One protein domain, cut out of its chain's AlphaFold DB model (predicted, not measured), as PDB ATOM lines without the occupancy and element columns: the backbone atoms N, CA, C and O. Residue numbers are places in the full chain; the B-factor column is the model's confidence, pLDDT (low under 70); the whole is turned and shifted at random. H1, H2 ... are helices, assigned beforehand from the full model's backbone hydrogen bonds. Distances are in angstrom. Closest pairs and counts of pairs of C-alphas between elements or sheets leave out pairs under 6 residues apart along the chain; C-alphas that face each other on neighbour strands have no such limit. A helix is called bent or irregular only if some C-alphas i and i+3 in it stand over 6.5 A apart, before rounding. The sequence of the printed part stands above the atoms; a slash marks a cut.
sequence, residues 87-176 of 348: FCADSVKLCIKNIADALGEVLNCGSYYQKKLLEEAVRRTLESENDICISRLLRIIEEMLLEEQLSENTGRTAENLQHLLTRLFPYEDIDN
ATOM      1  N   PHE A  87      50.173 -16.764  30.554       91.12
ATOM      2  CA  PHE A  87      49.222 -15.767  30.086       91.12
ATOM      3  C   PHE A  87      48.292 -15.338  31.214       91.12
ATOM      4  O   PHE A  87      47.520 -16.138  31.745       91.12
ATOM      5  N   CYS A  88      48.356 -14.056  31.567       88.62
ATOM      6  CA  CYS A  88      47.564 -13.514  32.659       88.62
ATOM      7  C   CYS A  88      46.300 -12.810  32.149       88.62
ATOM      8  O   CYS A  88      46.384 -11.880  31.344       88.62
ATOM      9  N   ALA A  89      45.134 -13.199  32.670       88.56
ATOM     10  CA  ALA A  89      43.834 -12.610  32.334       88.56
ATOM     11  C   ALA A  89      42.898 -12.586  33.550       88.56
ATOM     12  O   ALA A  89      42.982 -13.451  34.413       88.56
ATOM     13  N   ASP A  90      41.940 -11.653  33.577       87.06
ATOM     14  CA  ASP A  90      40.996 -11.500  34.703       87.06
ATOM     15  C   ASP A  90      39.993 -12.664  34.840       87.06
ATOM     16  O   ASP A  90      39.234 -12.736  35.801       87.06
ATOM     17  N   SER A  91      39.917 -13.543  33.838       88.81
ATOM     18  CA  SER A  91      39.107 -14.763  33.874       88.81
ATOM     19  C   SER A  91      39.600 -15.773  32.841       88.81
ATOM     20  O   SER A  91      40.121 -15.388  31.791       88.81
ATOM     21  N   VAL A  92      39.328 -17.061  33.074       89.25
ATOM     22  CA  VAL A  92      39.615 -18.146  32.114       89.25
ATOM     23  C   VAL A  92      38.946 -17.887  30.759       89.25
ATOM     24  O   VAL A  92      39.560 -18.073  29.713       89.25
ATOM     25  N   LYS A  93      37.712 -17.364  30.753       92.19
ATOM     26  CA  LYS A  93      37.001 -17.000  29.515       92.19
ATOM     27  C   LYS A  93      37.749 -15.934  28.709       92.19
ATOM     28  O   LYS A  93      37.830 -16.025  27.486       92.19
ATOM     29  N   LEU A  94      38.282 -14.915  29.383       91.88
ATOM     30  CA  LEU A  94      39.065 -13.867  28.732       91.88
ATOM     31  C   LEU A  94      40.435 -14.391  28.278       91.88
ATOM     32  O   LEU A  94      40.914 -13.971  27.227       91.88
ATOM     33  N   CYS A  95      41.031 -15.321  29.027       92.44
ATOM     34  CA  CYS A  95      42.247 -16.036  28.640       92.44
ATOM     35  C   CYS A  95      42.046 -16.798  27.321       92.44
ATOM     36  O   CYS A  95      42.718 -16.489  26.338       92.44
ATOM     37  N   ILE A  96      41.039 -17.680  27.260       95.25
ATOM     38  CA  ILE A  96      40.652 -18.437  26.056       95.25
ATOM     39  C   ILE A  96      40.506 -17.502  24.857       95.25
ATOM     40  O   ILE A  96      41.133 -17.712  23.820       95.25
ATOM     41  N   LYS A  97      39.712 -16.435  25.012       95.50
ATOM     42  CA  LYS A  97      39.447 -15.497  23.921       95.50
ATOM     43  C   LYS A  97      40.716 -14.793  23.438       95.50
ATOM     44  O   LYS A  97      40.935 -14.705  22.237       95.50
ATOM     45  N   ASN A  98      41.564 -14.306  24.345       95.56
ATOM     46  CA  ASN A  98      42.788 -13.610  23.947       95.56
ATOM     47  C   ASN A  98      43.804 -14.539  23.284       95.56
ATOM     48  O   ASN A  98      44.441 -14.122  22.318       95.56
ATOM     49  N   ILE A  99      43.948 -15.773  23.769       96.19
ATOM     50  CA  ILE A  99      44.844 -16.758  23.157       96.19
ATOM     51  C   ILE A  99      44.323 -17.149  21.768       96.19
ATOM     52  O   ILE A  99      45.094 -17.155  20.809       96.19
ATOM     53  N   ALA A 100      43.017 -17.388  21.627       97.25
ATOM     54  CA  ALA A 100      42.393 -17.673  20.337       97.25
ATOM     55  C   ALA A 100      42.515 -16.499  19.353       97.25
ATOM     56  O   ALA A 100      42.840 -16.715  18.187       97.25
ATOM     57  N   ASP A 101      42.323 -15.258  19.808       96.44
ATOM     58  CA  ASP A 101      42.498 -14.064  18.976       96.44
ATOM     59  C   ASP A 101      43.968 -13.867  18.563       96.44
ATOM     60  O   ASP A 101      44.231 -13.509  17.413       96.44
ATOM     61  N   ALA A 102      44.929 -14.124  19.462       97.00
ATOM     62  CA  ALA A 102      46.359 -14.077  19.153       97.00
ATOM     63  C   ALA A 102      46.733 -15.126  18.097       97.00
ATOM     64  O   ALA A 102      47.328 -14.796  17.073       97.00
ATOM     65  N   LEU A 103      46.321 -16.381  18.290       97.38
ATOM     66  CA  LEU A 103      46.522 -17.447  17.308       97.38
ATOM     67  C   LEU A 103      45.828 -17.116  15.980       97.38
ATOM     68  O   LEU A 103      46.431 -17.261  14.920       97.38
ATOM     69  N   GLY A 104      44.598 -16.603  16.020       96.69
ATOM     70  CA  GLY A 104      43.840 -16.214  14.834       96.69
ATOM     71  C   GLY A 104      44.518 -15.105  14.026       96.69
ATOM     72  O   GLY A 104      44.534 -15.162  12.796       96.69
ATOM     73  N   GLU A 105      45.126 -14.122  14.694       94.88
ATOM     74  CA  GLU A 105      45.949 -13.082  14.066       94.88
ATOM     75  C   GLU A 105      47.202 -13.679  13.408       94.88
ATOM     76  O   GLU A 105      47.496 -13.401  12.243       94.88
ATOM     77  N   VAL A 106      47.939 -14.530  14.125       95.31
ATOM     78  CA  VAL A 106      49.216 -15.078  13.645       95.31
ATOM     79  C   VAL A 106      49.016 -16.065  12.489       95.31
ATOM     80  O   VAL A 106      49.767 -16.022  11.507       95.31
ATOM     81  N   LEU A 107      47.971 -16.892  12.564       95.31
ATOM     82  CA  LEU A 107      47.575 -17.866  11.541       95.31
ATOM     83  C   LEU A 107      46.836 -17.225  10.355       95.31
ATOM     84  O   LEU A 107      46.585 -17.898   9.351       95.31
ATOM     85  N   ASN A 108      46.516 -15.926  10.432       93.12
ATOM     86  CA  ASN A 108      45.737 -15.174   9.446       93.12
ATOM     87  C   ASN A 108      44.334 -15.773   9.204       93.12
ATOM     88  O   ASN A 108      43.893 -15.939   8.062       93.12
ATOM     89  N   CYS A 109      43.626 -16.113  10.281       93.31
ATOM     90  CA  CYS A 109      42.244 -16.588  10.248       93.31
ATOM     91  C   CYS A 109      41.288 -15.430   9.915       93.31
ATOM     92  O   CYS A 109      40.895 -14.649  10.784       93.31
ATOM     93  N   GLY A 110      40.906 -15.309   8.641       83.50
ATOM     94  CA  GLY A 110      40.023 -14.235   8.166       83.50
ATOM     95  C   GLY A 110      38.532 -14.475   8.431       83.50
ATOM     96  O   GLY A 110      37.777 -13.526   8.626       83.50
ATOM     97  N   SER A 111      38.096 -15.738   8.465       91.88
ATOM     98  CA  SER A 111      36.680 -16.104   8.602       91.88
ATOM     99  C   SER A 111      36.213 -16.056  10.058       91.88
ATOM    100  O   SER A 111      36.869 -16.596  10.948       91.88
ATOM    101  N   TYR A 112      35.024 -15.490  10.296       93.12
ATOM    102  CA  TYR A 112      34.365 -15.536  11.608       93.12
ATOM    103  C   TYR A 112      34.193 -16.978  12.120       93.12
ATOM    104  O   TYR A 112      34.409 -17.244  13.299       93.12
ATOM    105  N   TYR A 113      33.877 -17.924  11.226       93.31
ATOM    106  CA  TYR A 113      33.727 -19.338  11.583       93.31
ATOM    107  C   TYR A 113      35.050 -19.957  12.046       93.31
ATOM    108  O   TYR A 113      35.063 -20.645  13.061       93.31
ATOM    109  N   GLN A 114      36.167 -19.658  11.370       95.06
ATOM    110  CA  GLN A 114      37.497 -20.131  11.784       95.06
ATOM    111  C   GLN A 114      37.868 -19.605  13.167       95.06
ATOM    112  O   GLN A 114      38.345 -20.368  13.995       95.06
ATOM    113  N   LYS A 115      37.604 -18.322  13.442       96.19
ATOM    114  CA  LYS A 115      37.869 -17.728  14.761       96.19
ATOM    115  C   LYS A 115      37.056 -18.405  15.863       96.19
ATOM    116  O   LYS A 115      37.609 -18.746  16.899       96.19
ATOM    117  N   LYS A 116      35.766 -18.661  15.615       97.06
ATOM    118  CA  LYS A 116      34.890 -19.340  16.581       97.06
ATOM    119  C   LYS A 116      35.335 -20.784  16.852       97.06
ATOM    120  O   LYS A 116      35.320 -21.215  17.999       97.06
ATOM    121  N   LEU A 117      35.735 -21.517  15.812       97.50
ATOM    122  CA  LEU A 117      36.250 -22.886  15.945       97.50
ATOM    123  C   LEU A 117      37.615 -22.922  16.641       97.50
ATOM    124  O   LEU A 117      37.864 -23.813  17.443       97.50
ATOM    125  N   LEU A 118      38.475 -21.935  16.392       97.88
ATOM    126  CA  LEU A 118      39.748 -21.804  17.093       97.88
ATOM    127  C   LEU A 118      39.546 -21.488  18.584       97.88
ATOM    128  O   LEU A 118      40.221 -22.074  19.422       97.88
ATOM    129  N   GLU A 119      38.593 -20.617  18.929       98.19
ATOM    130  CA  GLU A 119      38.213 -20.350  20.325       98.19
ATOM    131  C   GLU A 119      37.684 -21.610  21.028       98.19
ATOM    132  O   GLU A 119      38.035 -21.876  22.177       98.19
ATOM    133  N   GLU A 120      36.881 -22.415  20.325       97.88
ATOM    134  CA  GLU A 120      36.431 -23.730  20.790       97.88
ATOM    135  C   GLU A 120      37.593 -24.690  21.040       97.88
ATOM    136  O   GLU A 120      37.679 -25.266  22.123       97.88
ATOM    137  N   ALA A 121      38.520 -24.806  20.091       97.56
ATOM    138  CA  ALA A 121      39.685 -25.668  20.231       97.56
ATOM    139  C   ALA A 121      40.587 -25.238  21.401       97.56
ATOM    140  O   ALA A 121      41.017 -26.073  22.197       97.56
ATOM    141  N   VAL A 122      40.828 -23.933  21.564       97.38
ATOM    142  CA  VAL A 122      41.597 -23.380  22.692       97.38
ATOM    143  C   VAL A 122      40.926 -23.696  24.029       97.38
ATOM    144  O   VAL A 122      41.601 -24.097  24.975       97.38
ATOM    145  N   ARG A 123      39.599 -23.567  24.115       96.88
ATOM    146  CA  ARG A 123      38.850 -23.911  25.328       96.88
ATOM    147  C   ARG A 123      38.938 -25.395  25.663       96.88
ATOM    148  O   ARG A 123      39.309 -25.712  26.784       96.88
ATOM    149  N   ARG A 124      38.659 -26.289  24.706       96.56
ATOM    150  CA  ARG A 124      38.773 -27.745  24.918       96.56
ATOM    151  C   ARG A 124      40.198 -28.147  25.315       96.56
ATOM    152  O   ARG A 124      40.395 -29.015  26.163       96.56
ATOM    153  N   THR A 125      41.200 -27.466  24.753       94.62
ATOM    154  CA  THR A 125      42.605 -27.651  25.137       94.62
ATOM    155  C   THR A 125      42.826 -27.309  26.614       94.62
ATOM    156  O   THR A 125      43.356 -28.146  27.334       94.62
ATOM    157  N   LEU A 126      42.360 -26.141  27.075       91.06
ATOM    158  CA  LEU A 126      42.495 -25.703  28.473       91.06
ATOM    159  C   LEU A 126      41.642 -26.500  29.477       91.06
ATOM    160  O   LEU A 126      41.962 -26.547  30.661       91.06
ATOM    161  N   GLU A 127      40.527 -27.085  29.037       89.56
ATOM    162  CA  GLU A 127      39.674 -27.938  29.876       89.56
ATOM    163  C   GLU A 127      40.264 -29.343  30.055       89.56
ATOM    164  O   GLU A 127      40.104 -29.946  31.114       89.56
ATOM    165  N   SER A 128      40.948 -29.862  29.029       83.81
ATOM    166  CA  SER A 128      41.619 -31.163  29.107       83.81
ATOM    167  C   SER A 128      42.927 -31.097  29.895       83.81
ATOM    168  O   SER A 128      43.225 -32.027  30.643       83.81
ATOM    169  N   GLU A 129      43.684 -30.003  29.768       75.62
ATOM    170  CA  GLU A 129      44.947 -29.768  30.468       75.62
ATOM    171  C   GLU A 129      45.190 -28.274  30.722       75.62
ATOM    172  O   GLU A 129      44.667 -27.426  30.017       75.62
ATOM    173  N   ASN A 130      46.037 -27.921  31.693       76.44
ATOM    174  CA  ASN A 130      46.258 -26.511  32.062       76.44
ATOM    175  C   ASN A 130      47.074 -25.689  31.039       76.44
ATOM    176  O   ASN A 130      47.106 -24.457  31.139       76.44
ATOM    177  N   ASP A 131      47.712 -26.358  30.074       89.75
ATOM    178  CA  ASP A 131      48.681 -25.773  29.148       89.75
ATOM    179  C   ASP A 131      48.281 -26.032  27.684       89.75
ATOM    180  O   ASP A 131      47.894 -27.143  27.298       89.75
ATOM    181  N   ILE A 132      48.423 -25.000  26.849       92.88
ATOM    182  CA  ILE A 132      48.221 -25.049  25.399       92.88
ATOM    183  C   ILE A 132      49.580 -25.167  24.711       92.88
ATOM    184  O   ILE A 132      50.354 -24.212  24.699       92.88
ATOM    185  N   CYS A 133      49.813 -26.302  24.057       93.44
ATOM    186  CA  CYS A 133      50.905 -26.494  23.099       93.44
ATOM    187  C   CYS A 133      50.325 -26.665  21.688       93.44
ATOM    188  O   CYS A 133      49.162 -27.053  21.534       93.44
ATOM    189  N   ILE A 134      51.126 -26.408  20.649       95.06
ATOM    190  CA  ILE A 134      50.649 -26.470  19.257       95.06
ATOM    191  C   ILE A 134      50.200 -27.883  18.869       95.06
ATOM    192  O   ILE A 134      49.106 -28.045  18.329       95.06
ATOM    193  N   SER A 135      50.990 -28.901  19.212       93.31
ATOM    194  CA  SER A 135      50.666 -30.314  18.974       93.31
ATOM    195  C   SER A 135      49.337 -30.734  19.611       93.31
ATOM    196  O   SER A 135      48.528 -31.429  18.995       93.31
ATOM    197  N   ARG A 136      49.044 -30.254  20.827       93.38
ATOM    198  CA  ARG A 136      47.757 -30.521  21.476       93.38
ATOM    199  C   ARG A 136      46.608 -29.806  20.781       93.38
ATOM    200  O   ARG A 136      45.558 -30.412  20.590       93.38
ATOM    201  N   LEU A 137      46.792 -28.539  20.422       95.94
ATOM    202  CA  LEU A 137      45.761 -27.784  19.719       95.94
ATOM    203  C   LEU A 137      45.410 -28.451  18.380       95.94
ATOM    204  O   LEU A 137      44.232 -28.545  18.048       95.94
ATOM    205  N   LEU A 138      46.411 -28.959  17.652       96.62
ATOM    206  CA  LEU A 138      46.217 -29.771  16.446       96.62
ATOM    207  C   LEU A 138      45.343 -30.996  16.728       96.62
ATOM    208  O   LEU A 138      44.293 -31.127  16.104       96.62
ATOM    209  N   ARG A 139      45.705 -31.815  17.727       95.94
ATOM    210  CA  ARG A 139      44.924 -33.000  18.122       95.94
ATOM    211  C   ARG A 139      43.464 -32.662  18.438       95.94
ATOM    212  O   ARG A 139      42.559 -33.347  17.978       95.94
ATOM    213  N   ILE A 140      43.216 -31.587  19.188       97.12
ATOM    214  CA  ILE A 140      41.848 -31.153  19.517       97.12
ATOM    215  C   ILE A 140      41.067 -30.753  18.256       97.12
ATOM    216  O   ILE A 140      39.887 -31.073  18.134       97.12
ATOM    217  N   ILE A 141      41.700 -30.070  17.299       97.38
ATOM    218  CA  ILE A 141      41.045 -29.695  16.036       97.38
ATOM    219  C   ILE A 141      40.768 -30.937  15.170       97.38
ATOM    220  O   ILE A 141      39.727 -30.991  14.514       97.38
ATOM    221  N   GLU A 142      41.648 -31.941  15.181       97.31
ATOM    222  CA  GLU A 142      41.421 -33.235  14.519       97.31
ATOM    223  C   GLU A 142      40.236 -33.986  15.134       97.31
ATOM    224  O   GLU A 142      39.363 -34.453  14.404       97.31
ATOM    225  N   GLU A 143      40.147 -34.036  16.465       96.31
ATOM    226  CA  GLU A 143      39.009 -34.620  17.185       96.31
ATOM    227  C   GLU A 143      37.696 -33.915  16.817       96.31
ATOM    228  O   GLU A 143      36.719 -34.570  16.452       96.31
ATOM    229  N   MET A 144      37.689 -32.576  16.800       95.94
ATOM    230  CA  MET A 144      36.535 -31.785  16.358       95.94
ATOM    231  C   MET A 144      36.143 -32.077  14.901       95.94
ATOM    232  O   MET A 144      34.959 -32.057  14.563       95.94
ATOM    233  N   LEU A 145      37.115 -32.329  14.016       95.75
ATOM    234  CA  LEU A 145      36.849 -32.663  12.616       95.75
ATOM    235  C   LEU A 145      36.207 -34.048  12.487       95.75
ATOM    236  O   LEU A 145      35.265 -34.202  11.710       95.75
ATOM    237  N   LEU A 146      36.685 -35.031  13.253       94.19
ATOM    238  CA  LEU A 146      36.103 -36.373  13.292       94.19
ATOM    239  C   LEU A 146      34.668 -36.346  13.840       94.19
ATOM    240  O   LEU A 146      33.786 -36.966  13.250       94.19
ATOM    241  N   GLU A 147      34.414 -35.591  14.915       92.81
ATOM    242  CA  GLU A 147      33.066 -35.374  15.463       92.81
ATOM    243  C   GLU A 147      32.113 -34.804  14.404       92.81
ATOM    244  O   GLU A 147      31.006 -35.312  14.220       92.81
ATOM    245  N   GLU A 148      32.553 -33.773  13.677       90.88
ATOM    246  CA  GLU A 148      31.736 -33.142  12.644       90.88
ATOM    247  C   GLU A 148      31.448 -34.113  11.493       90.88
ATOM    248  O   GLU A 148      30.305 -34.189  11.050       90.88
ATOM    249  N   GLN A 149      32.439 -34.886  11.034       86.62
ATOM    250  CA  GLN A 149      32.293 -35.853   9.935       86.62
ATOM    251  C   GLN A 149      31.292 -36.979  10.225       86.62
ATOM    252  O   GLN A 149      30.747 -37.562   9.288       86.62
ATOM    253  N   LEU A 150      31.034 -37.275  11.499       83.62
ATOM    254  CA  LEU A 150      30.032 -38.252  11.925       83.62
ATOM    255  C   LEU A 150      28.607 -37.669  11.974       83.62
ATOM    256  O   LEU A 150      27.649 -38.423  12.143       83.62
ATOM    257  N   SER A 151      28.447 -36.349  11.829       80.00
ATOM    258  CA  SER A 151      27.149 -35.667  11.850       80.00
ATOM    259  C   SER A 151      26.532 -35.520  10.446       80.00
ATOM    260  O   SER A 151      27.226 -35.338   9.446       80.00
ATOM    261  N   GLU A 152      25.199 -35.570  10.342       67.00
ATOM    262  CA  GLU A 152      24.470 -35.559   9.054       67.00
ATOM    263  C   GLU A 152      24.479 -34.193   8.317       67.00
ATOM    264  O   GLU A 152      24.023 -34.109   7.179       67.00
ATOM    265  N   ASN A 153      25.015 -33.118   8.920       59.72
ATOM    266  CA  ASN A 153      25.018 -31.746   8.374       59.72
ATOM    267  C   ASN A 153      26.443 -31.258   8.039       59.72
ATOM    268  O   ASN A 153      26.968 -30.312   8.621       59.72
ATOM    269  N   THR A 154      27.081 -31.912   7.074       65.06
ATOM    270  CA  THR A 154      28.543 -31.961   6.939       65.06
ATOM    271  C   THR A 154      29.072 -31.225   5.714       65.06
ATOM    272  O   THR A 154      29.236 -31.784   4.633       65.06
ATOM    273  N   GLY A 155      29.433 -29.955   5.880       76.38
ATOM    274  CA  GLY A 155      30.246 -29.298   4.854       76.38
ATOM    275  C   GLY A 155      31.086 -28.167   5.402       76.38
ATOM    276  O   GLY A 155      32.308 -28.252   5.483       76.38
ATOM    277  N   ARG A 156      30.417 -27.094   5.823       86.06
ATOM    278  CA  ARG A 156      31.103 -25.829   6.096       86.06
ATOM    279  C   ARG A 156      31.991 -25.876   7.341       86.06
ATOM    280  O   ARG A 156      33.071 -25.292   7.328       86.06
ATOM    281  N   THR A 157      31.565 -26.523   8.423       90.81
ATOM    282  CA  THR A 157      32.376 -26.626   9.650       90.81
ATOM    283  C   THR A 157      33.632 -27.458   9.399       90.81
ATOM    284  O   THR A 157      34.731 -26.987   9.687       90.81
ATOM    285  N   ALA A 158      33.474 -28.636   8.784       92.25
ATOM    286  CA  ALA A 158      34.572 -29.538   8.443       92.25
ATOM    287  C   ALA A 158      35.620 -28.859   7.546       92.25
ATOM    288  O   ALA A 158      36.811 -28.926   7.836       92.25
ATOM    289  N   GLU A 159      35.187 -28.116   6.521       93.00
ATOM    290  CA  GLU A 159      36.080 -27.325   5.664       93.00
ATOM    291  C   GLU A 159      36.879 -26.280   6.472       93.00
ATOM    292  O   GLU A 159      38.092 -26.142   6.315       93.00
ATOM    293  N   ASN A 160      36.230 -25.558   7.396       95.00
ATOM    294  CA  ASN A 160      36.929 -24.574   8.230       95.00
ATOM    295  C   ASN A 160      37.917 -25.225   9.212       95.00
ATOM    296  O   ASN A 160      38.974 -24.642   9.450       95.00
ATOM    297  N   LEU A 161      37.610 -26.410   9.748       96.19
ATOM    298  CA  LEU A 161      38.529 -27.185  10.588       96.19
ATOM    299  C   LEU A 161      39.743 -27.672   9.789       96.19
ATOM    300  O   LEU A 161      40.872 -27.466  10.225       96.19
ATOM    301  N   GLN A 162      39.536 -28.198   8.580       95.69
ATOM    302  CA  GLN A 162      40.628 -28.566   7.671       95.69
ATOM    303  C   GLN A 162      41.534 -27.368   7.364       95.69
ATOM    304  O   GLN A 162      42.755 -27.480   7.423       95.69
ATOM    305  N   HIS A 163      40.963 -26.186   7.113       96.06
ATOM    306  CA  HIS A 163      41.757 -24.973   6.921       96.06
ATOM    307  C   HIS A 163      42.569 -24.566   8.156       96.06
ATOM    308  O   HIS A 163      43.670 -24.036   7.997       96.06
ATOM    309  N   LEU A 164      42.040 -24.766   9.367       96.94
ATOM    310  CA  LEU A 164      42.790 -24.521  10.601       96.94
ATOM    311  C   LEU A 164      43.954 -25.510  10.739       96.94
ATOM    312  O   LEU A 164      45.070 -25.065  10.997       96.94
ATOM    313  N   LEU A 165      43.725 -26.804  10.479       97.31
ATOM    314  CA  LEU A 165      44.774 -27.830  10.484       97.31
ATOM    315  C   LEU A 165      45.890 -27.488   9.497       97.31
ATOM    316  O   LEU A 165      47.042 -27.379   9.901       97.31
ATOM    317  N   THR A 166      45.559 -27.184   8.239       96.88
ATOM    318  CA  THR A 166      46.553 -26.803   7.219       96.88
ATOM    319  C   THR A 166      47.394 -25.591   7.634       96.88
ATOM    320  O   THR A 166      48.554 -25.475   7.242       96.88
ATOM    321  N   ARG A 167      46.828 -24.662   8.416       96.31
ATOM    322  CA  ARG A 167      47.548 -23.478   8.914       96.31
ATOM    323  C   ARG A 167      48.433 -23.776  10.120       96.31
ATOM    324  O   ARG A 167      49.454 -23.111  10.258       96.31
ATOM    325  N   LEU A 168      48.027 -24.699  10.989       96.06
ATOM    326  CA  LEU A 168      48.739 -25.049  12.220       96.06
ATOM    327  C   LEU A 168      49.816 -26.117  12.007       96.06
ATOM    328  O   LEU A 168      50.841 -26.061  12.677       96.06
ATOM    329  N   PHE A 169      49.612 -27.032  11.058       96.56
ATOM    330  CA  PHE A 169      50.496 -28.166  10.782       96.56
ATOM    331  C   PHE A 169      51.984 -27.791  10.624       96.56
ATOM    332  O   PHE A 169      52.815 -28.457  11.229       96.56
ATOM    333  N   PRO A 170      52.374 -26.683   9.950       97.44
ATOM    334  CA  PRO A 170      53.790 -26.288   9.846       97.44
ATOM    335  C   PRO A 170      54.502 -25.998  11.183       97.44
ATOM    336  O   PRO A 170      55.717 -25.778  11.209       97.44
ATOM    337  N   TYR A 171      53.745 -25.917  12.275       96.94
ATOM    338  CA  TYR A 171      54.204 -25.579  13.617       96.94
ATOM    339  C   TYR A 171      54.059 -26.757  14.597       96.94
ATOM    340  O   TYR A 171      54.203 -26.548  15.798       96.94
ATOM    341  N   GLU A 172      53.760 -27.970  14.112       94.75
ATOM    342  CA  GLU A 172      53.545 -29.160  14.951       94.75
ATOM    343  C   GLU A 172      54.766 -29.539  15.802       94.75
ATOM    344  O   GLU A 172      54.604 -29.930  16.957       94.75
ATOM    345  N   ASP A 173      55.971 -29.317  15.269       92.75
ATOM    346  CA  ASP A 173      57.251 -29.607  15.931       92.75
ATOM    347  C   ASP A 173      57.655 -28.558  16.982       92.75
ATOM    348  O   ASP A 173      58.748 -28.613  17.539       92.75
ATOM    349  N   ILE A 174      56.804 -27.561  17.247       94.62
ATOM    350  CA  ILE A 174      57.012 -26.629  18.358       94.62
ATOM    351  C   ILE A 174      56.510 -27.303  19.640       94.62
ATOM    352  O   ILE A 174      55.357 -27.154  20.052       94.62
ATOM    353  N   ASP A 175      57.407 -28.055  20.259       85.62
ATOM    354  CA  ASP A 175      57.209 -28.881  21.449       85.62
ATOM    355  C   ASP A 175      57.526 -28.143  22.760       85.62
ATOM    356  O   ASP A 175      56.797 -28.272  23.744       85.62
ATOM    357  N   ASN A 176      58.560 -27.303  22.751       93.44
ATOM    358  CA  ASN A 176      59.075 -26.599  23.925       93.44
ATOM    359  C   ASN A 176      58.468 -25.203  24.143       93.44
ATOM    360  O   ASN A 176      59.043 -24.370  24.844       93.44
TER     361      ASN A 176
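What this domain is: This is residues 87 to 176 of the 348 residues of the protein "Type IV secretion system DNA-binding domain-containing protein" of Sporofaciens musculi (UniProt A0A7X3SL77). A helical hairpin, H3 and H4, is crossed steeply by H2, which packs on both of its helices, while H1 packs on H2 alone and crosses it steeply too. The turn of the hairpin sticks out at residues 150 to 155. The printed part has 90 residues with four named helices, in the order H1, H2, H3, H4, and no named strand; the class is all helix. It is compact, with a radius of gyration of the C-alphas of 12.7 A, and spans 39 by 27 by 26 A.

Where its parts are: H1, residues 92 to 106, begins at C-alpha 92 (39.615, -18.146, 32.114) and is 21.0 A long. H2, residues 112 to 128, is 24.6 A long. H3, residues 134 to 149, is 22.6 A long. H4, residues 156 to 171, is 24.3 A long and ends at C-alpha 171 (54.204, -25.579, 13.617). H4 is only just irregular: C-alphas 167 and 170 are 6.9 A apart, and its line is a rough one.

How they stand to each other: H2 is the hub and touches the three other helices. H1 and H2 touch at a steep tilt of 51 degrees, opposite ways; their closest C-alphas, of Ala 100 and Glu 119, are 5.0 A apart. With residues 121 to 125 alone H2 touches H3, at a steep tilt of 67 degrees, opposite ways; the closest C-alphas, of Ala 121 and Ile 140, are 5.9 A apart. With residues 113 to 118 alone H2 touches H4 at residues 157 to 164, at a steep tilt of 65 degrees, the same way; the closest C-alphas, of Gln 114 and Asn 160, are 5.7 A apart. H3 and H4 form a helical hairpin and touch at a shallow tilt of 21 degrees, opposite ways; their closest C-alphas, of Leu 145 and Ala 158, are 5.7 A apart. The helix packing is mostly crossed. H1 is apart from H3 and from H4. In H1, H2 and H3 every O i to N i+4 pair is within hydrogen-bond range; in H4, 10 of 12 are.

The domain as a whole: The two C-alphas farthest apart are those of Cys 88 and Glu 152, at 39.7 A. The printed part has no cut. The links H1 to H2 and H2 to H3 are tight, and H3 to H4 is short. The mean pLDDT of the printed part is 92.1, with residues 152 to 154 under 70.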